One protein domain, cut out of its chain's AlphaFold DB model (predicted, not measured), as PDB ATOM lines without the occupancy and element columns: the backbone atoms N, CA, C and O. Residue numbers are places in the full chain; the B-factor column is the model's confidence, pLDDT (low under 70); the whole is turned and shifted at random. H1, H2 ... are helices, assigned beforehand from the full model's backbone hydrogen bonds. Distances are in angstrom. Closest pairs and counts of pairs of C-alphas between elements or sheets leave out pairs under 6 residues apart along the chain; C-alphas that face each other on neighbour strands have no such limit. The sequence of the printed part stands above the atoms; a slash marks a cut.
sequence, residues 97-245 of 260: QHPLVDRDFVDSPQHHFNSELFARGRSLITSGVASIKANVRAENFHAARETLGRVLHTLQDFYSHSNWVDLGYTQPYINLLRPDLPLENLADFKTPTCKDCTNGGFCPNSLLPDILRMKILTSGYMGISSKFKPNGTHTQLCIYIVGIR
ATOM      1  N   GLN A  97      -9.626 -11.254 -23.563       97.25
ATOM      2  CA  GLN A  97      -8.923 -10.736 -22.394       97.25
ATOM      3  C   GLN A  97      -9.284  -9.288 -22.075       97.25
ATOM      4  O   GLN A  97      -9.148  -8.895 -20.924       97.25
ATOM      5  N   HIS A  98      -9.775  -8.501 -23.037       90.56
ATOM      6  CA  HIS A  98     -10.180  -7.118 -22.774       90.56
ATOM      7  C   HIS A  98     -11.314  -7.039 -21.739       90.56
ATOM      8  O   HIS A  98     -11.077  -6.466 -20.677       90.56
ATOM      9  N   PRO A  99     -12.498  -7.646 -21.966       88.50
ATOM     10  CA  PRO A  99     -13.556  -7.640 -20.957       88.50
ATOM     11  C   PRO A  99     -13.190  -8.444 -19.701       88.50
ATOM     12  O   PRO A  99     -13.730  -8.178 -18.628       88.50
ATOM     13  N   LEU A 100     -12.285  -9.428 -19.795       91.56
ATOM     14  CA  LEU A 100     -11.794 -10.144 -18.614       91.56
ATOM     15  C   LEU A 100     -10.939  -9.246 -17.719       91.56
ATOM     16  O   LEU A 100     -11.053  -9.361 -16.505       91.56
ATOM     17  N   VAL A 101     -10.124  -8.346 -18.281       92.31
ATOM     18  CA  VAL A 101      -9.369  -7.383 -17.469       92.31
ATOM     19  C   VAL A 101     -10.318  -6.429 -16.754       92.31
ATOM     20  O   VAL A 101     -10.205  -6.302 -15.539       92.31
ATOM     21  N   ASP A 102     -11.306  -5.867 -17.456       86.44
ATOM     22  CA  ASP A 102     -12.346  -5.026 -16.841       86.44
ATOM     23  C   ASP A 102     -13.065  -5.732 -15.687       86.44
ATOM     24  O   ASP A 102     -13.315  -5.137 -14.641       86.44
ATOM     25  N   ARG A 103     -13.401  -7.015 -15.858       89.19
ATOM     26  CA  ARG A 103     -14.109  -7.806 -14.846       89.19
ATOM     27  C   ARG A 103     -13.214  -8.187 -13.667       89.19
ATOM     28  O   ARG A 103     -13.604  -8.005 -12.517       89.19
ATOM     29  N   ASP A 104     -12.052  -8.770 -13.946       92.00
ATOM     30  CA  ASP A 104     -11.175  -9.379 -12.936       92.00
ATOM     31  C   ASP A 104     -10.360  -8.327 -12.175       92.00
ATOM     32  O   ASP A 104      -9.931  -8.566 -11.045       92.00
ATOM     33  N   PHE A 105     -10.158  -7.157 -12.785       90.81
ATOM     34  CA  PHE A 105      -9.360  -6.061 -12.246       90.81
ATOM     35  C   PHE A 105     -10.141  -4.752 -12.107       90.81
ATOM     36  O   PHE A 105      -9.516  -3.705 -11.971       90.81
ATOM     37  N   VAL A 106     -11.476  -4.820 -12.020       83.62
ATOM     38  CA  VAL A 106     -12.389  -3.666 -11.898       83.62
ATOM     39  C   VAL A 106     -11.930  -2.603 -10.883       83.62
ATOM     40  O   VAL A 106     -11.978  -1.408 -11.157       83.62
ATOM     41  N   ASP A 107     -11.408  -3.035  -9.730       83.38
ATOM     42  CA  ASP A 107     -10.934  -2.167  -8.643       83.38
ATOM     43  C   ASP A 107      -9.403  -2.005  -8.628       83.38
ATOM     44  O   ASP A 107      -8.793  -1.755  -7.582       83.38
ATOM     45  N   SER A 108      -8.740  -2.195  -9.770       88.31
ATOM     46  CA  SER A 108      -7.284  -2.190  -9.893       88.31
ATOM     47  C   SER A 108      -6.787  -0.974 -10.680       88.31
ATOM     48  O   SER A 108      -6.672  -1.031 -11.907       88.31
ATOM     49  N   PRO A 109      -6.397   0.130 -10.010       88.62
ATOM     50  CA  PRO A 109      -6.034   1.349 -10.724       88.62
ATOM     51  C   PRO A 109      -4.830   1.154 -11.650       88.62
ATOM     52  O   PRO A 109      -4.802   1.728 -12.728       88.62
ATOM     53  N   GLN A 110      -3.869   0.291 -11.297       94.06
ATOM     54  CA  GLN A 110      -2.729   0.015 -12.175       94.06
ATOM     55  C   GLN A 110      -3.090  -0.701 -13.490       94.06
ATOM     56  O   GLN A 110      -2.422  -0.440 -14.486       94.06
ATOM     57  N   HIS A 111      -4.101  -1.581 -13.515       94.31
ATOM     58  CA  HIS A 111      -4.508  -2.268 -14.752       94.31
ATOM     59  C   HIS A 111      -5.217  -1.316 -15.710       94.31
ATOM     60  O   HIS A 111      -5.115  -1.502 -16.920       94.31
ATOM     61  N   HIS A 112      -5.845  -0.282 -15.147       91.44
ATOM     62  CA  HIS A 112      -6.633   0.708 -15.865       91.44
ATOM     63  C   HIS A 112      -5.956   2.077 -15.987       91.44
ATOM     64  O   HIS A 112      -6.605   3.060 -16.328       91.44
ATOM     65  N   PHE A 113      -4.663   2.169 -15.650       90.62
ATOM     66  CA  PHE A 113      -3.897   3.422 -15.621       90.62
ATOM     67  C   PHE A 113      -4.546   4.567 -14.837       90.62
ATOM     68  O   PHE A 113      -4.280   5.731 -15.099       90.62
ATOM     69  N   ASN A 114      -5.331   4.260 -13.813       85.44
ATOM     70  CA  ASN A 114      -5.993   5.243 -12.970       85.44
ATOM     71  C   ASN A 114      -5.112   5.687 -11.792       85.44
ATOM     72  O   ASN A 114      -4.164   5.004 -11.388       85.44
ATOM     73  N   SER A 115      -5.500   6.804 -11.176       84.12
ATOM     74  CA  SER A 115      -4.952   7.305  -9.908       84.12
ATOM     75  C   SER A 115      -3.442   7.548  -9.931       84.12
ATOM     76  O   SER A 115      -2.760   7.278  -8.941       84.12
ATOM     77  N   GLU A 116      -2.912   8.002 -11.067       88.69
ATOM     78  CA  GLU A 116      -1.488   8.306 -11.257       88.69
ATOM     79  C   GLU A 116      -0.546   7.111 -11.033       88.69
ATOM     80  O   GLU A 116       0.670   7.265 -10.891       88.69
ATOM     81  N   LEU A 117      -1.064   5.874 -11.039       91.44
ATOM     82  CA  LEU A 117      -0.258   4.666 -10.843       91.44
ATOM     83  C   LEU A 117       0.536   4.266 -12.102       91.44
ATOM     84  O   LEU A 117       0.733   3.076 -12.361       91.44
ATOM     85  N   PHE A 118       1.059   5.239 -12.858       94.31
ATOM     86  CA  PHE A 118       1.791   5.036 -14.115       94.31
ATOM     87  C   PHE A 118       2.952   4.054 -13.979       94.31
ATOM     88  O   PHE A 118       3.126   3.177 -14.820       94.31
ATOM     89  N   ALA A 119       3.737   4.155 -12.903       96.06
ATOM     90  CA  ALA A 119       4.864   3.252 -12.678       96.06
ATOM     91  C   ALA A 119       4.412   1.791 -12.510       96.06
ATOM     92  O   ALA A 119       5.073   0.873 -13.006       96.06
ATOM     93  N   ARG A 120       3.269   1.564 -11.850       96.56
ATOM     94  CA  ARG A 120       2.696   0.224 -11.667       96.56
ATOM     95  C   ARG A 120       2.048  -0.283 -12.955       96.56
ATOM     96  O   ARG A 120       2.306  -1.425 -13.319       96.56
ATOM     97  N   GLY A 121       1.304   0.561 -13.672       97.00
ATOM     98  CA  GLY A 121       0.745   0.225 -14.988       97.00
ATOM     99  C   GLY A 121       1.834  -0.134 -16.004       97.00
ATOM    100  O   GLY A 121       1.783  -1.190 -16.630       97.00
ATOM    101  N   ARG A 122       2.914   0.658 -16.068       98.06
ATOM    102  CA  ARG A 122       4.112   0.326 -16.857       98.06
ATOM    103  C   ARG A 122       4.700  -1.023 -16.457       98.06
ATOM    104  O   ARG A 122       5.048  -1.809 -17.329       98.06
ATOM    105  N   SER A 123       4.807  -1.302 -15.157       98.38
ATOM    106  CA  SER A 123       5.370  -2.570 -14.677       98.38
ATOM    107  C   SER A 123       4.558  -3.779 -15.156       98.38
ATOM    108  O   SER A 123       5.154  -4.799 -15.510       98.38
ATOM    109  N   LEU A 124       3.224  -3.666 -15.221       98.38
ATOM    110  CA  LEU A 124       2.355  -4.696 -15.801       98.38
ATOM    111  C   LEU A 124       2.644  -4.894 -17.291       98.38
ATOM    112  O   LEU A 124       2.859  -6.026 -17.721       98.38
ATOM    113  N   ILE A 125       2.735  -3.803 -18.058       98.56
ATOM    114  CA  ILE A 125       3.056  -3.849 -19.490       98.56
ATOM    115  C   ILE A 125       4.418  -4.511 -19.718       98.56
ATOM    116  O   ILE A 125       4.518  -5.480 -20.468       98.56
ATOM    117  N   THR A 126       5.478  -4.037 -19.061       98.38
ATOM    118  CA  THR A 126       6.842  -4.531 -19.306       98.38
ATOM    119  C   THR A 126       7.015  -5.985 -18.870       98.38
ATOM    120  O   THR A 126       7.662  -6.763 -19.573       98.38
ATOM    121  N   SER A 127       6.404  -6.380 -17.748       98.31
ATOM    122  CA  SER A 127       6.424  -7.775 -17.283       98.31
ATOM    123  C   SER A 127       5.610  -8.680 -18.208       98.31
ATOM    124  O   SER A 127       6.051  -9.778 -18.545       98.31
ATOM    125  N   GLY A 128       4.461  -8.199 -18.688       98.44
ATOM    126  CA  GLY A 128       3.645  -8.893 -19.676       98.44
ATOM    127  C   GLY A 128       4.390  -9.101 -20.996       98.44
ATOM    128  O   GLY A 128       4.424 -10.216 -21.501       98.44
ATOM    129  N   VAL A 129       5.091  -8.087 -21.512       97.81
ATOM    130  CA  VAL A 129       5.937  -8.215 -22.716       97.81
ATOM    131  C   VAL A 129       7.046  -9.254 -22.523       97.81
ATOM    132  O   VAL A 129       7.312 -10.047 -23.431       97.81
ATOM    133  N   ALA A 130       7.690  -9.286 -21.354       98.06
ATOM    134  CA  ALA A 130       8.674 -10.320 -21.039       98.06
ATOM    135  C   ALA A 130       8.037 -11.723 -21.015       98.06
ATOM    136  O   ALA A 130       8.586 -12.652 -21.609       98.06
ATOM    137  N   SER A 131       6.853 -11.856 -20.410       98.50
ATOM    138  CA  SER A 131       6.078 -13.104 -20.366       98.50
ATOM    139  C   SER A 131       5.644 -13.577 -21.756       98.50
ATOM    140  O   SER A 131       5.793 -14.754 -22.074       98.50
ATOM    141  N   ILE A 132       5.189 -12.678 -22.633       98.50
ATOM    142  CA  ILE A 132       4.839 -13.003 -24.027       98.50
ATOM    143  C   ILE A 132       6.054 -13.599 -24.740       98.50
ATOM    144  O   ILE A 132       5.958 -14.672 -25.332       98.50
ATOM    145  N   LYS A 133       7.220 -12.949 -24.638       98.12
ATOM    146  CA  LYS A 133       8.463 -13.445 -25.254       98.12
ATOM    147  C   LYS A 133       8.869 -14.814 -24.707       98.12
ATOM    148  O   LYS A 133       9.315 -15.659 -25.478       98.12
ATOM    149  N   ALA A 134       8.729 -15.034 -23.401       98.56
ATOM    150  CA  ALA A 134       9.028 -16.319 -22.778       98.56
ATOM    151  C   ALA A 134       8.073 -17.424 -23.259       98.56
ATOM    152  O   ALA A 134       8.536 -18.484 -23.672       98.56
ATOM    153  N   ASN A 135       6.765 -17.153 -23.290       98.62
ATOM    154  CA  ASN A 135       5.756 -18.097 -23.771       98.62
ATOM    155  C   ASN A 135       5.939 -18.435 -25.254       98.62
ATOM    156  O   ASN A 135       5.862 -19.602 -25.614       98.62
ATOM    157  N   VAL A 136       6.266 -17.454 -26.103       98.12
ATOM    158  CA  VAL A 136       6.583 -17.696 -27.523       98.12
ATOM    159  C   VAL A 136       7.803 -18.609 -27.677       98.12
ATOM    160  O   VAL A 136       7.763 -19.533 -28.480       98.12
ATOM    161  N   ARG A 137       8.872 -18.400 -26.894       98.38
ATOM    162  CA  ARG A 137      10.068 -19.270 -26.924       98.38
ATOM    163  C   ARG A 137       9.789 -20.694 -26.449       98.38
ATOM    164  O   ARG A 137      10.478 -21.608 -26.877       98.38
ATOM    165  N   ALA A 138       8.821 -20.859 -25.555       98.19
ATOM    166  CA  ALA A 138       8.368 -22.154 -25.064       98.19
ATOM    167  C   ALA A 138       7.241 -22.760 -25.923       98.19
ATOM    168  O   ALA A 138       6.626 -23.732 -25.496       98.19
ATOM    169  N   GLU A 139       6.924 -22.156 -27.077       97.44
ATOM    170  CA  GLU A 139       5.826 -22.552 -27.976       97.44
ATOM    171  C   GLU A 139       4.434 -22.573 -27.311       97.44
ATOM    172  O   GLU A 139       3.462 -23.109 -27.845       97.44
ATOM    173  N   ASN A 140       4.285 -21.906 -26.165       98.25
ATOM    174  CA  ASN A 140       3.008 -21.721 -25.487       98.25
ATOM    175  C   ASN A 140       2.256 -20.519 -26.080       98.25
ATOM    176  O   ASN A 140       2.083 -19.467 -25.456       98.25
ATOM    177  N   PHE A 141       1.823 -20.662 -27.332       96.88
ATOM    178  CA  PHE A 141       1.204 -19.566 -28.076       96.88
ATOM    179  C   PHE A 141      -0.154 -19.134 -27.513       96.88
ATOM    180  O   PHE A 141      -0.507 -17.967 -27.651       96.88
ATOM    181  N   HIS A 142      -0.895 -20.035 -26.861       97.81
ATOM    182  CA  HIS A 142      -2.154 -19.686 -26.194       97.81
ATOM    183  C   HIS A 142      -1.905 -18.695 -25.050       97.81
ATOM    184  O   HIS A 142      -2.403 -17.573 -25.093       97.81
ATOM    185  N   ALA A 143      -1.031 -19.039 -24.095       98.56
ATOM    186  CA  ALA A 143      -0.708 -18.144 -22.981       98.56
ATOM    187  C   ALA A 143      -0.066 -16.825 -23.449       98.56
ATOM    188  O   ALA A 143      -0.299 -15.768 -22.855       98.56
ATOM    189  N   ALA A 144       0.720 -16.858 -24.533       98.69
ATOM    190  CA  ALA A 144       1.257 -15.647 -25.147       98.69
ATOM    191  C   ALA A 144       0.143 -14.714 -25.656       98.69
ATOM    192  O   ALA A 144       0.215 -13.509 -25.421       98.69
ATOM    193  N   ARG A 145      -0.886 -15.254 -26.321       98.62
ATOM    194  CA  ARG A 145      -2.029 -14.480 -26.833       98.62
ATOM    195  C   ARG A 145      -2.905 -13.927 -25.718       98.62
ATOM    196  O   ARG A 145      -3.246 -12.746 -25.764       98.62
ATOM    197  N   GLU A 146      -3.172 -14.717 -24.683       98.62
ATOM    198  CA  GLU A 146      -3.911 -14.225 -23.520       98.62
ATOM    199  C   GLU A 146      -3.152 -13.084 -22.820       98.62
ATOM    200  O   GLU A 146      -3.701 -12.024 -22.513       98.62
ATOM    201  N   THR A 147      -1.843 -13.254 -22.618       98.81
ATOM    202  CA  THR A 147      -1.006 -12.205 -22.016       98.81
ATOM    203  C   THR A 147      -0.954 -10.958 -22.903       98.81
ATOM    204  O   THR A 147      -1.010  -9.843 -22.387       98.81
ATOM    205  N   LEU A 148      -0.887 -11.126 -24.228       98.56
ATOM    206  CA  LEU A 148      -0.944 -10.019 -25.184       98.56
ATOM    207  C   LEU A 148      -2.245  -9.229 -25.047       98.56
ATOM    208  O   LEU A 148      -2.180  -8.008 -24.942       98.56
ATOM    209  N   GLY A 149      -3.397  -9.898 -24.982       98.00
ATOM    210  CA  GLY A 149      -4.687  -9.233 -24.789       98.00
ATOM    211  C   GLY A 149      -4.740  -8.407 -23.500       98.00
ATOM    212  O   GLY A 149      -5.160  -7.251 -23.525       98.00
ATOM    213  N   ARG A 150      -4.217  -8.939 -22.386       98.50
ATOM    214  CA  ARG A 150      -4.140  -8.203 -21.107       98.50
ATOM    215  C   ARG A 150      -3.234  -6.975 -21.188       98.50
ATOM    216  O   ARG A 150      -3.609  -5.899 -20.729       98.50
ATOM    217  N   VAL A 151      -2.054  -7.120 -21.794       98.50
ATOM    218  CA  VAL A 151      -1.113  -6.004 -21.994       98.50
ATOM    219  C   VAL A 151      -1.720  -4.931 -22.892       98.50
ATOM    220  O   VAL A 151      -1.593  -3.746 -22.587       98.50
ATOM    221  N   LEU A 152      -2.380  -5.329 -23.982       97.50
ATOM    222  CA  LEU A 152      -3.032  -4.404 -24.905       97.50
ATOM    223  C   LEU A 152      -4.173  -3.656 -24.230       97.50
ATOM    224  O   LEU A 152      -4.276  -2.452 -24.435       97.50
ATOM    225  N   HIS A 153      -4.993  -4.321 -23.416       96.00
ATOM    226  CA  HIS A 153      -6.026  -3.647 -22.631       96.00
ATOM    227  C   HIS A 153      -5.414  -2.544 -21.758       96.00
ATOM    228  O   HIS A 153      -5.745  -1.376 -21.923       96.00
ATOM    229  N   THR A 154      -4.445  -2.889 -20.904       96.50
ATOM    230  CA  THR A 154      -3.792  -1.923 -20.009       96.50
ATOM    231  C   THR A 154      -3.086  -0.795 -20.772       96.50
ATOM    232  O   THR A 154      -3.119   0.356 -20.348       96.50
ATOM    233  N   LEU A 155      -2.470  -1.078 -21.924       96.56
ATOM    234  CA  LEU A 155      -1.861  -0.049 -22.772       96.56
ATOM    235  C   LEU A 155      -2.901   0.886 -23.404       96.56
ATOM    236  O   LEU A 155      -2.650   2.084 -23.502       96.56
ATOM    237  N   GLN A 156      -4.040   0.363 -23.853       93.81
ATOM    238  CA  GLN A 156      -5.116   1.178 -24.421       93.81
ATOM    239  C   GLN A 156      -5.777   2.043 -23.340       93.81
ATOM    240  O   GLN A 156      -6.023   3.221 -23.594       93.81
ATOM    241  N   ASP A 157      -5.908   1.516 -22.120       91.75
ATOM    242  CA  ASP A 157      -6.389   2.260 -20.954       91.75
ATOM    243  C   ASP A 157      -5.509   3.452 -20.585       91.75
ATOM    244  O   ASP A 157      -6.009   4.491 -20.164       91.75
ATOM    245  N   PHE A 158      -4.195   3.378 -20.808       93.81
ATOM    246  CA  PHE A 158      -3.356   4.570 -20.679       93.81
ATOM    247  C   PHE A 158      -3.825   5.695 -21.611       93.81
ATOM    248  O   PHE A 158      -3.906   6.845 -21.186       93.81
ATOM    249  N   TYR A 159      -4.133   5.397 -22.874       89.56
ATOM    250  CA  TYR A 159      -4.516   6.428 -23.844       89.56
ATOM    251  C   TYR A 159      -5.963   6.901 -23.685       89.56
ATOM    252  O   TYR A 159      -6.271   8.009 -24.116       89.56
ATOM    253  N   SER A 160      -6.840   6.100 -23.076       84.38
ATOM    254  CA  SER A 160      -8.227   6.487 -22.795       84.38
ATOM    255  C   SER A 160      -8.397   7.170 -21.435       84.38
ATOM    256  O   SER A 160      -9.296   7.997 -21.295       84.38
ATOM    257  N   HIS A 161      -7.556   6.848 -20.446       86.50
ATOM    258  CA  HIS A 161      -7.676   7.327 -19.065       86.50
ATOM    259  C   HIS A 161      -6.567   8.297 -18.644       86.50
ATOM    260  O   HIS A 161      -6.555   8.718 -17.487       86.50
ATOM    261  N   SER A 162      -5.652   8.688 -19.534       88.31
ATOM    262  CA  SER A 162      -4.685   9.766 -19.278       88.31
ATOM    263  C   SER A 162      -4.905  10.971 -20.180       88.31
ATOM    264  O   SER A 162      -5.517  10.879 -21.241       88.31
ATOM    265  N   ASN A 163      -4.342  12.107 -19.780       89.88
ATOM    266  CA  ASN A 163      -4.362  13.323 -20.583       89.88
ATOM    267  C   ASN A 163      -3.303  13.328 -21.704       89.88
ATOM    268  O   ASN A 163      -3.017  14.390 -22.248       89.88
ATOM    269  N   TRP A 164      -2.694  12.186 -22.068       91.62
ATOM    270  CA  TRP A 164      -1.602  12.124 -23.056       91.62
ATOM    271  C   TRP A 164      -1.940  12.853 -24.365       91.62
ATOM    272  O   TRP A 164      -1.153  13.665 -24.856       91.62
ATOM    273  N   VAL A 165      -3.141  12.609 -24.898       86.19
ATOM    274  CA  VAL A 165      -3.625  13.262 -26.123       86.19
ATOM    275  C   VAL A 165      -3.985  14.729 -25.868       86.19
ATOM    276  O   VAL A 165      -3.676  15.579 -26.700       86.19
ATOM    277  N   ASP A 166      -4.554  15.060 -24.705       85.19
ATOM    278  CA  ASP A 166      -4.879  16.446 -24.319       85.19
ATOM    279  C   ASP A 166      -3.623  17.319 -24.156       85.19
ATOM    280  O   ASP A 166      -3.647  18.528 -24.392       85.19
ATOM    281  N   LEU A 167      -2.486  16.707 -23.815       89.31
ATOM    282  CA  LEU A 167      -1.175  17.354 -23.821       89.31
ATOM    283  C   LEU A 167      -0.643  17.610 -25.241       89.31
ATOM    284  O   LEU A 167       0.410  18.232 -25.391       89.31
ATOM    285  N   GLY A 168      -1.359  17.198 -26.285       87.88
ATOM    286  CA  GLY A 168      -0.981  17.380 -27.685       87.88
ATOM    287  C   GLY A 168       0.059  16.375 -28.179       87.88
ATOM    288  O   GLY A 168       0.660  16.595 -29.232       87.88
ATOM    289  N   TYR A 169       0.304  15.288 -27.441       88.06
ATOM    290  CA  TYR A 169       1.190  14.228 -27.903       88.06
ATOM    291  C   TYR A 169       0.476  13.338 -28.921       88.06
ATOM    292  O   TYR A 169      -0.592  12.790 -28.665       88.06
ATOM    293  N   THR A 170       1.102  13.168 -30.084       87.12
ATOM    294  CA  THR A 170       0.587  12.334 -31.184       87.12
ATOM    295  C   THR A 170       1.363  11.032 -31.358       87.12
ATOM    296  O   THR A 170       0.934  10.140 -32.084       87.12
ATOM    297  N   GLN A 171       2.517  10.921 -30.698       89.44
ATOM    298  CA  GLN A 171       3.385   9.754 -30.770       89.44
ATOM    299  C   GLN A 171       3.106   8.789 -29.613       89.44
ATOM    300  O   GLN A 171       2.755   9.243 -28.517       89.44
ATOM    301  N   PRO A 172       3.295   7.472 -29.818       90.19
ATOM    302  CA  PRO A 172       3.211   6.508 -28.733       90.19
ATOM    303  C   PRO A 172       4.224   6.812 -27.626       90.19
ATOM    304  O   PRO A 172       5.395   7.093 -27.899       90.19
ATOM    305  N   TYR A 173       3.805   6.695 -26.366       94.31
ATOM    306  CA  TYR A 173       4.698   6.893 -25.229       94.31
ATOM    307  C   TYR A 173       5.591   5.666 -25.018       94.31
ATOM    308  O   TYR A 173       5.269   4.744 -24.265       94.31
ATOM    309  N   ILE A 174       6.737   5.640 -25.703       93.62
ATOM    310  CA  ILE A 174       7.660   4.491 -25.707       93.62
ATOM    311  C   ILE A 174       8.139   4.088 -24.303       93.62
ATOM    312  O   ILE A 174       8.451   2.920 -24.064       93.62
ATOM    313  N   ASN A 175       8.140   5.021 -23.351       95.62
ATOM    314  CA  ASN A 175       8.564   4.796 -21.970       95.62
ATOM    315  C   ASN A 175       7.651   3.794 -21.240       95.62
ATOM    316  O   ASN A 175       8.087   3.186 -20.266       95.62
ATOM    317  N   LEU A 176       6.424   3.551 -21.724       96.19
ATOM    318  CA  LEU A 176       5.553   2.483 -21.216       96.19
ATOM    319  C   LEU A 176       6.036   1.076 -21.596       96.19
ATOM    320  O   LEU A 176       5.721   0.112 -20.905       96.19
ATOM    321  N   LEU A 177       6.815   0.950 -22.671       93.69
ATOM    322  CA  LEU A 177       7.380  -0.321 -23.142       93.69
ATOM    323  C   LEU A 177       8.833  -0.526 -22.692       93.69
ATOM    324  O   LEU A 177       9.379  -1.619 -22.843       93.69
ATOM    325  N   ARG A 178       9.468   0.522 -22.155       92.31
ATOM    326  CA  ARG A 178      10.892   0.561 -21.820       92.31
ATOM    327  C   ARG A 178      11.101   0.908 -20.345       92.31
ATOM    328  O   ARG A 178      11.015   2.081 -19.980       92.31
ATOM    329  N   PRO A 179      11.375  -0.088 -19.478       91.19
ATOM    330  CA  PRO A 179      11.552   0.154 -18.047       91.19
ATOM    331  C   PRO A 179      12.820   0.965 -17.732       91.19
ATOM    332  O   PRO A 179      12.900   1.563 -16.664       91.19
ATOM    333  N   ASP A 180      13.780   0.995 -18.659       93.56
ATOM    334  CA  ASP A 180      15.034   1.745 -18.580       93.56
ATOM    335  C   ASP A 180      14.874   3.254 -18.822       93.56
ATOM    336  O   ASP A 180      15.751   4.026 -18.446       93.56
ATOM    337  N   LEU A 181      13.760   3.687 -19.420       95.75
ATOM    338  CA  LEU A 181      13.465   5.107 -19.618       95.75
ATOM    339  C   LEU A 181      12.732   5.689 -18.398       95.75
ATOM    340  O   LEU A 181      11.957   4.978 -17.752       95.75
ATOM    341  N   PRO A 182      12.936   6.970 -18.051       96.00
ATOM    342  CA  PRO A 182      12.225   7.594 -16.937       96.00
ATOM    343  C   PRO A 182      10.739   7.807 -17.262       96.00
ATOM    344  O   PRO A 182      10.359   7.949 -18.420       96.00
ATOM    345  N   LEU A 183       9.883   7.845 -16.239       95.81
ATOM    346  CA  LEU A 183       8.546   8.427 -16.368       95.81
ATOM    347  C   LEU A 183       8.626   9.859 -15.847       95.81
ATOM    348  O   LEU A 183       8.905  10.066 -14.669       95.81
ATOM    349  N   GLU A 184       8.434  10.826 -16.736       93.31
ATOM    350  CA  GLU A 184       8.693  12.235 -16.448       93.31
ATOM    351  C   GLU A 184       7.403  13.045 -16.333       93.31
ATOM    352  O   GLU A 184       6.377  12.689 -16.910       93.31
ATOM    353  N   ASN A 185       7.497  14.155 -15.597       94.75
ATOM    354  CA  ASN A 185       6.461  15.180 -15.487       94.75
ATOM    355  C   ASN A 185       5.077  14.648 -15.073       94.75
ATOM    356  O   ASN A 185       4.054  15.088 -15.589       94.75
ATOM    357  N   LEU A 186       5.054  13.673 -14.164       94.25
ATOM    358  CA  LEU A 186       3.821  13.083 -13.650       94.25
ATOM    359  C   LEU A 186       3.190  13.991 -12.592       94.25
ATOM    360  O   LEU A 186       3.903  14.573 -11.771       94.25
ATOM    361  N   ALA A 187       1.861  14.053 -12.564       89.88
ATOM    362  CA  ALA A 187       1.133  14.606 -11.435       89.88
ATOM    363  C   ALA A 187       1.396  13.753 -10.187       89.88
ATOM    364  O   ALA A 187       1.327  12.523 -10.217       89.88
ATOM    365  N   ASP A 188       1.696  14.409  -9.067       82.19
ATOM    366  CA  ASP A 188       1.667  13.737  -7.774       82.19
ATOM    367  C   ASP A 188       0.227  13.623  -7.250       82.19
ATOM    368  O   ASP A 188      -0.676  14.337  -7.679       82.19
ATOM    369  N   PHE A 189       0.021  12.750  -6.263       73.31
ATOM    370  CA  PHE A 189      -1.311  12.459  -5.725       73.31
ATOM    371  C   PHE A 189      -2.026  13.651  -5.060       73.31
ATOM    372  O   PHE A 189      -3.212  13.544  -4.754       73.31
ATOM    373  N   LYS A 190      -1.318  14.743  -4.749       76.06
ATOM    374  CA  LYS A 190      -1.869  15.973  -4.163       76.06
ATOM    375  C   LYS A 190      -2.049  17.081  -5.193       76.06
ATOM    376  O   LYS A 190      -2.758  18.038  -4.890       76.06
ATOM    377  N   THR A 191      -1.402  16.989  -6.354       82.56
ATOM    378  CA  THR A 191      -1.510  17.982  -7.421       82.56
ATOM    379  C   THR A 191      -2.960  18.026  -7.917       82.56
ATOM    380  O   THR A 191      -3.461  17.024  -8.427       82.56
ATOM    381  N   PRO A 192      -3.666  19.166  -7.800       81.75
ATOM    382  CA  PRO A 192      -4.970  19.330  -8.427       81.75
ATOM    383  C   PRO A 192      -4.801  19.313  -9.944       81.75
ATOM    384  O   PRO A 192      -4.030  20.104 -10.487       81.75
ATOM    385  N   THR A 193      -5.514  18.429 -10.637       82.38
ATOM    386  CA  THR A 193      -5.354  18.257 -12.090       82.38
ATOM    387  C   THR A 193      -6.538  18.778 -12.896       82.38
ATOM    388  O   THR A 193      -6.401  19.102 -14.077       82.38
ATOM    389  N   CYS A 194      -7.696  18.938 -12.260       76.56
ATOM    390  CA  CYS A 194      -8.911  19.400 -12.913       76.56
ATOM    391  C   CYS A 194      -9.838  20.180 -11.976       76.56
ATOM    392  O   CYS A 194      -9.752  20.074 -10.753       76.56
ATOM    393  N   LYS A 195     -10.730  20.972 -12.575       74.19
ATOM    394  CA  LYS A 195     -11.817  21.672 -11.879       74.19
ATOM    395  C   LYS A 195     -12.963  20.712 -11.548       74.19
ATOM    396  O   LYS A 195     -13.226  19.783 -12.311       74.19
ATOM    397  N   ASP A 196     -13.678  20.986 -10.457       67.75
ATOM    398  CA  ASP A 196     -14.914  20.275 -10.135       67.75
ATOM    399  C   ASP A 196     -15.965  20.489 -11.228       67.75
ATOM    400  O   ASP A 196     -16.181  21.597 -11.728       67.75
ATOM    401  N   CYS A 197     -16.630  19.400 -11.594       64.75
ATOM    402  CA  CYS A 197     -17.654  19.399 -12.622       64.75
ATOM    403  C   CYS A 197     -19.014  19.553 -11.949       64.75
ATOM    404  O   CYS A 197     -19.464  18.681 -11.200       64.75
ATOM    405  N   THR A 198     -19.675  20.680 -12.199       56.88
ATOM    406  CA  THR A 198     -21.024  20.925 -11.695       56.88
ATOM    407  C   THR A 198     -21.968  19.859 -12.254       56.88
ATOM    408  O   THR A 198     -22.112  19.716 -13.465       56.88
ATOM    409  N   ASN A 199     -22.613  19.109 -11.354       54.09
ATOM    410  CA  ASN A 199     -23.606  18.052 -11.617       54.09
ATOM    411  C   ASN A 199     -23.074  16.645 -11.957       54.09
ATOM    412  O   ASN A 199     -23.859  15.803 -12.384       54.09
ATOM    413  N   GLY A 200     -21.783  16.351 -11.746       52.00
ATOM    414  CA  GLY A 200     -21.258  14.973 -11.822       52.00
ATOM    415  C   GLY A 200     -21.340  14.300 -13.204       52.00
ATOM    416  O   GLY A 200     -21.204  13.081 -13.292       52.00
ATOM    417  N   GLY A 201     -21.588  15.078 -14.263       52.28
ATOM    418  CA  GLY A 201     -21.651  14.626 -15.655       52.28
ATOM    419  C   GLY A 201     -20.375  14.911 -16.458       52.28
ATOM    420  O   GLY A 201     -19.367  15.356 -15.912       52.28
ATOM    421  N   PHE A 202     -20.442  14.667 -17.775       54.84
ATOM    422  CA  PHE A 202     -19.359  14.951 -18.724       54.84
ATOM    423  C   PHE A 202     -18.910  16.414 -18.644       54.84
ATOM    424  O   PHE A 202     -19.728  17.336 -18.653       54.84
ATOM    425  N   CYS A 203     -17.596  16.610 -18.589       61.84
ATOM    426  CA  CYS A 203     -16.987  17.874 -18.217       61.84
ATOM    427  C   CYS A 203     -15.946  18.289 -19.259       61.84
ATOM    428  O   CYS A 203     -14.770  17.941 -19.138       61.84
ATOM    429  N   PRO A 204     -16.358  19.019 -20.310       62.00
ATOM    430  CA  PRO A 204     -15.419  19.478 -21.319       62.00
ATOM    431  C   PRO A 204     -14.432  20.481 -20.708       62.00
ATOM    432  O   PRO A 204     -14.814  21.364 -19.929       62.00
ATOM    433  N   ASN A 205     -13.157  20.368 -21.091       65.62
ATOM    434  CA  ASN A 205     -12.073  21.238 -20.620       65.62
ATOM    435  C   ASN A 205     -11.974  21.269 -19.082       65.62
ATOM    436  O   ASN A 205     -11.932  22.339 -18.463       65.62
ATOM    437  N   SER A 206     -12.034  20.086 -18.467       75.44
ATOM    438  CA  SER A 206     -11.920  19.874 -17.021       75.44
ATOM    439  C   SER A 206     -10.492  20.104 -16.512       75.44
ATOM    440  O   SER A 206     -10.328  20.603 -15.400       75.44
ATOM    441  N   LEU A 207      -9.472  19.787 -17.317       82.62
ATOM    442  CA  LEU A 207      -8.060  19.933 -16.955       82.62
ATOM    443  C   LEU A 207      -7.703  21.392 -16.650       82.62
ATOM    444  O   LEU A 207      -8.100  22.313 -17.369       82.62
ATOM    445  N   LEU A 208      -6.935  21.605 -15.578       85.81
ATOM    446  CA  LEU A 208      -6.495  22.948 -15.207       85.81
ATOM    447  C   LEU A 208      -5.502  23.497 -16.250       85.81
ATOM    448  O   LEU A 208      -4.645  22.748 -16.728       85.81
ATOM    449  N   PRO A 209      -5.546  24.804 -16.574       89.06
ATOM    450  CA  PRO A 209      -4.650  25.401 -17.565       89.06
ATOM    451  C   PRO A 209      -3.163  25.154 -17.288       89.06
ATOM    452  O   PRO A 209      -2.396  24.943 -18.224       89.06
ATOM    453  N   ASP A 210      -2.758  25.127 -16.015       90.56
ATOM    454  CA  ASP A 210      -1.369  24.869 -15.637       90.56
ATOM    455  C   ASP A 210      -0.920  23.435 -15.929       90.56
ATOM    456  O   ASP A 210       0.222  23.251 -16.340       90.56
ATOM    457  N   ILE A 211      -1.811  22.440 -15.843       89.19
ATOM    458  CA  ILE A 211      -1.510  21.054 -16.238       89.19
ATOM    459  C   ILE A 211      -1.163  20.996 -17.727       89.19
ATOM    460  O   ILE A 211      -0.144  20.423 -18.110       89.19
ATOM    461  N   LEU A 212      -1.965  21.657 -18.566       90.50
ATOM    462  CA  LEU A 212      -1.743  21.708 -20.013       90.50
ATOM    463  C   LEU A 212      -0.500  22.531 -20.379       90.50
ATOM    464  O   LEU A 212       0.292  22.120 -21.231       90.50
ATOM    465  N   ARG A 213      -0.312  23.686 -19.729       94.38
ATOM    466  CA  ARG A 213       0.815  24.602 -19.959       94.38
ATOM    467  C   ARG A 213       2.144  23.981 -19.544       94.38
ATOM    468  O   ARG A 213       3.125  24.117 -20.267       94.38
ATOM    469  N   MET A 214       2.177  23.308 -18.396       94.94
ATOM    470  CA  MET A 214       3.373  22.655 -17.858       94.94
ATOM    471  C   MET A 214       3.557  21.227 -18.377       94.94
ATOM    472  O   MET A 214       4.548  20.595 -18.033       94.94
ATOM    473  N   LYS A 215       2.638  20.727 -19.214       94.38
ATOM    474  CA  LYS A 215       2.644  19.369 -19.778       94.38
ATOM    475  C   LYS A 215       2.648  18.254 -18.730       94.38
ATOM    476  O   LYS A 215       3.249  17.207 -18.956       94.38
ATOM    477  N   ILE A 216       1.993  18.486 -17.593       94.38
ATOM    478  CA  ILE A 216       1.934  17.519 -16.496       94.38
ATOM    479  C   ILE A 216       1.038  16.351 -16.925       94.38
ATOM    480  O   ILE A 216      -0.135  16.544 -17.257       94.38
ATOM    481  N   LEU A 217       1.601  15.146 -16.936       93.81
ATOM    482  CA  LEU A 217       0.905  13.905 -17.256       93.81
ATOM    483  C   LEU A 217       0.093  13.451 -16.040       93.81
ATOM    484  O   LEU A 217       0.648  13.233 -14.967       93.81
ATOM    485  N   THR A 218      -1.217  13.315 -16.224       90.81
ATOM    486  CA  THR A 218      -2.185  12.905 -15.199       90.81
ATOM    487  C   THR A 218      -3.122  11.831 -15.743       90.81
ATOM    488  O   THR A 218      -3.314  11.719 -16.962       90.81
ATOM    489  N   SER A 219      -3.703  11.031 -14.856       86.06
ATOM    490  CA  SER A 219      -4.693  10.018 -15.178       86.06
ATOM    491  C   SER A 219      -5.958  10.064 -14.318       86.06
ATOM    492  O   SER A 219      -6.045  10.712 -13.276       86.06
ATOM    493  N   GLY A 220      -7.007   9.409 -14.812       71.00
ATOM    494  CA  GLY A 220      -8.347   9.482 -14.257       71.00
ATOM    495  C   GLY A 220      -8.476   8.819 -12.886       71.00
ATOM    496  O   GLY A 220      -7.721   7.927 -12.498       71.00
ATOM    497  N   TYR A 221      -9.514   9.221 -12.156       61.38
ATOM    498  CA  TYR A 221      -9.994   8.528 -10.966       61.38
ATOM    499  C   TYR A 221     -11.393   7.990 -11.272       61.38
ATOM    500  O   TYR A 221     -12.331   8.759 -11.493       61.38
ATOM    501  N   MET A 222     -11.526   6.665 -11.322       50.25
ATOM    502  CA  MET A 222     -12.809   6.000 -11.538       50.25
ATOM    503  C   MET A 222     -13.605   5.911 -10.232       50.25
ATOM    504  O   MET A 222     -13.089   5.451  -9.215       50.25
ATOM    505  N   GLY A 223     -14.876   6.322 -10.275       42.44
ATOM    506  CA  GLY A 223     -15.831   6.121  -9.181       42.44
ATOM    507  C   GLY A 223     -15.879   7.230  -8.117       42.44
ATOM    508  O   GLY A 223     -14.891   7.899  -7.815       42.44
ATOM    509  N   ILE A 224     -17.057   7.371  -7.492       38.16
ATOM    510  CA  ILE A 224     -17.340   8.359  -6.424       38.16
ATOM    511  C   ILE A 224     -16.621   7.968  -5.119       38.16
ATOM    512  O   ILE A 224     -16.516   8.757  -4.184       38.16
ATOM    513  N   SER A 225     -16.106   6.738  -5.082       43.22
ATOM    514  CA  SER A 225     -15.574   6.020  -3.928       43.22
ATOM    515  C   SER A 225     -14.191   5.408  -4.190       43.22
ATOM    516  O   SER A 225     -13.851   4.389  -3.586       43.22
ATOM    517  N   SER A 226     -13.371   5.990  -5.079       47.59
ATOM    518  CA  SER A 226     -11.972   5.557  -5.193       47.59
ATOM    519  C   SER A 226     -11.262   5.751  -3.850       47.59
ATOM    520  O   SER A 226     -11.130   6.872  -3.358       47.59
ATOM    521  N   LYS A 227     -10.778   4.651  -3.261       47.59
ATOM    522  CA  LYS A 227     -10.052   4.638  -1.976       47.59
ATOM    523  C   LYS A 227      -8.763   5.471  -2.003       47.59
ATOM    524  O   LYS A 227      -8.218   5.778  -0.949       47.59
ATOM    525  N   PHE A 228      -8.275   5.806  -3.197       50.94
ATOM    526  CA  PHE A 228      -7.037   6.553  -3.428       50.94
ATOM    527  C   PHE A 228      -7.280   8.031  -3.751       50.94
ATOM    528  O   PHE A 228      -6.338   8.755  -4.065       50.94
ATOM    529  N   LYS A 229      -8.537   8.483  -3.686       49.25
ATOM    530  CA  LYS A 229      -8.897   9.876  -3.919       49.25
ATOM    531  C   LYS A 229      -8.462  10.745  -2.726       49.25
ATOM    532  O   LYS A 229      -8.839  10.428  -1.596       49.25
ATOM    533  N   PRO A 230      -7.697  11.832  -2.927       46.56
ATOM    534  CA  PRO A 230      -7.373  12.760  -1.847       46.56
ATOM    535  C   PRO A 230      -8.627  13.486  -1.322       46.56
ATOM    536  O   PRO A 230      -9.597  13.718  -2.046       46.56
ATOM    537  N   ASN A 231      -8.603  13.837  -0.031       40.75
ATOM    538  CA  ASN A 231      -9.693  14.539   0.649       40.75
ATOM    539  C   ASN A 231      -9.849  15.958   0.065       40.75
ATOM    540  O   ASN A 231      -8.903  16.740   0.134       40.75
ATOM    541  N   GLY A 232     -11.032  16.300  -0.461       41.91
ATOM    542  CA  GLY A 232     -11.376  17.676  -0.856       41.91
ATOM    543  C   GLY A 232     -11.639  17.946  -2.341       41.91
ATOM    544  O   GLY A 232     -11.920  19.090  -2.674       41.91
ATOM    545  N   THR A 233     -11.609  16.949  -3.229       38.62
ATOM    546  CA  THR A 233     -11.964  17.135  -4.652       38.62
ATOM    547  C   THR A 233     -13.051  16.149  -5.067       38.62
ATOM    548  O   THR A 233     -12.859  14.932  -5.038       38.62
ATOM    549  N   HIS A 234     -14.226  16.643  -5.458       41.38
ATOM    550  CA  HIS A 234     -15.333  15.832  -5.971       41.38
ATOM    551  C   HIS A 234     -15.245  15.701  -7.500       41.38
ATOM    552  O   HIS A 234     -16.219  15.888  -8.210       41.38
ATOM    553  N   THR A 235     -14.097  15.295  -8.036       43.53
ATOM    554  CA  THR A 235     -13.918  15.134  -9.486       43.53
ATOM    555  C   THR A 235     -14.126  13.691  -9.914       43.53
ATOM    556  O   THR A 235     -13.207  12.888 -10.038       43.53
ATOM    557  N   GLN A 236     -15.398  13.344 -10.076       41.75
ATOM    558  CA  GLN A 236     -15.805  12.247 -10.941       41.75
ATOM    559  C   GLN A 236     -15.495  12.696 -12.384       41.75
ATOM    560  O   GLN A 236     -16.000  13.733 -12.800       41.75
ATOM    561  N   LEU A 237     -14.696  11.935 -13.140       47.31
ATOM    562  CA  LEU A 237     -14.605  12.033 -14.612       47.31
ATOM    563  C   LEU A 237     -13.906  13.285 -15.190       47.31
ATOM    564  O   LEU A 237     -14.485  14.008 -15.996       47.31
ATOM    565  N   CYS A 238     -12.630  13.520 -14.873       47.62
ATOM    566  CA  CYS A 238     -11.864  14.536 -15.615       47.62
ATOM    567  C   CYS A 238     -11.344  14.043 -16.971       47.62
ATOM    568  O   CYS A 238     -11.194  14.852 -17.877       47.62
ATOM    569  N   ILE A 239     -11.126  12.735 -17.129       50.38
ATOM    570  CA  ILE A 239     -10.490  12.147 -18.322       50.38
ATOM    571  C   ILE A 239     -11.431  11.149 -19.007       50.38
ATOM    572  O   ILE A 239     -11.013  10.180 -19.625       50.38
ATOM    573  N   TYR A 240     -12.746  11.356 -18.890       40.31
ATOM    574  CA  TYR A 240     -13.661  10.604 -19.739       40.31
ATOM    575  C   TYR A 240     -13.743  11.256 -21.112       40.31
ATOM    576  O   TYR A 240     -14.445  12.244 -21.309       40.31
ATOM    577  N   ILE A 241     -13.080  10.587 -22.052       37.94
ATOM    578  CA  ILE A 241     -13.339  10.603 -23.490       37.94
ATOM    579  C   ILE A 241     -12.801  11.849 -24.210       37.94
ATOM    580  O   ILE A 241     -13.550  12.721 -24.645       37.94
ATOM    581  N   VAL A 242     -11.507  11.810 -24.537       33.47
ATOM    582  CA  VAL A 242     -11.135  11.937 -25.955       33.47
ATOM    583  C   VAL A 242     -10.974  10.519 -26.484       33.47
ATOM    584  O   VAL A 242      -9.875   9.992 -26.619       33.47
ATOM    585  N   GLY A 243     -12.104   9.850 -26.728       33.00
ATOM    586  CA  GLY A 243     -12.107   8.600 -27.473       33.00
ATOM    587  C   GLY A 243     -11.445   8.879 -28.809       33.00
ATOM    588  O   GLY A 243     -11.995   9.651 -29.585       33.00
ATOM    589  N   ILE A 244     -10.237   8.345 -28.994       32.75
ATOM    590  CA  ILE A 244      -9.507   8.174 -30.255       32.75
ATOM    591  C   ILE A 244     -10.032   9.111 -31.353       32.75
ATOM    592  O   ILE A 244     -10.652   8.693 -32.325       32.75
ATOM    593  N   ARG A 245      -9.788  10.415 -31.203       29.36
ATOM    594  CA  ARG A 245      -9.588  11.272 -32.368       29.36
ATOM    595  C   ARG A 245      -8.097  11.235 -32.642       29.36
ATOM    596  O   ARG A 245      -7.376  12.188 -32.366       29.36
TER     597      ARG A 245
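AT A GLANCE: This is residues 97 to 245 of the 260 residues of the protein "von Willebrand factor A domain-containing protein 7-like" of Esox lucius (UniProt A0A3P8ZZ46). Little regular structure is here: a long helical hairpin, H2 and H3, sticks out from a large head of loops that holds short H4, and short H1 crosses one side of H3. The 149 printed residues, all helix by class, have four named helices, H1 to H4 in chain order, and no named strand; 54 residues are in named elements. The whole is compact, radius of gyration of the C-alphas 16.1 A, but elongated, spanning 53 by 30 by 29 A.

HOW THE PARTS SIT: Start at H1, residues 97 to 104; it touches H3, residues 141 to 161, at residues 146 to 153 alone, the closest C-alphas, Gln 97 and Gly 149, being 5.1 A apart. Their lines are only just about perpendicular, at 72 degrees. H2, residues 118 to 137, touches H3 in a hairpin, opposite ways at a shallow tilt of 21 degrees; their closest C-alphas, Ile 132 and Ala 144, are 4.6 A apart. H4, residues 209 to 213, is apart from H1, H2 and H3. Every O i to N i+4 pair is within hydrogen-bond range in H1, H2 and H4; in H3, 16 of 17.

IN THESE COORDINATES: Find C-alpha 97 at (-8.923, -10.736, -22.394), where H1 begins. H2 runs 28.7 A; H3 runs 29.7 A to C-alpha 161 at (-7.676, 7.327, -19.065).

THE WHOLE: The printed part has no cut. Links H1 to H2 and H3 to H4 are long. Residues 196 to 205 and 221 to 245 have pLDDT under 70.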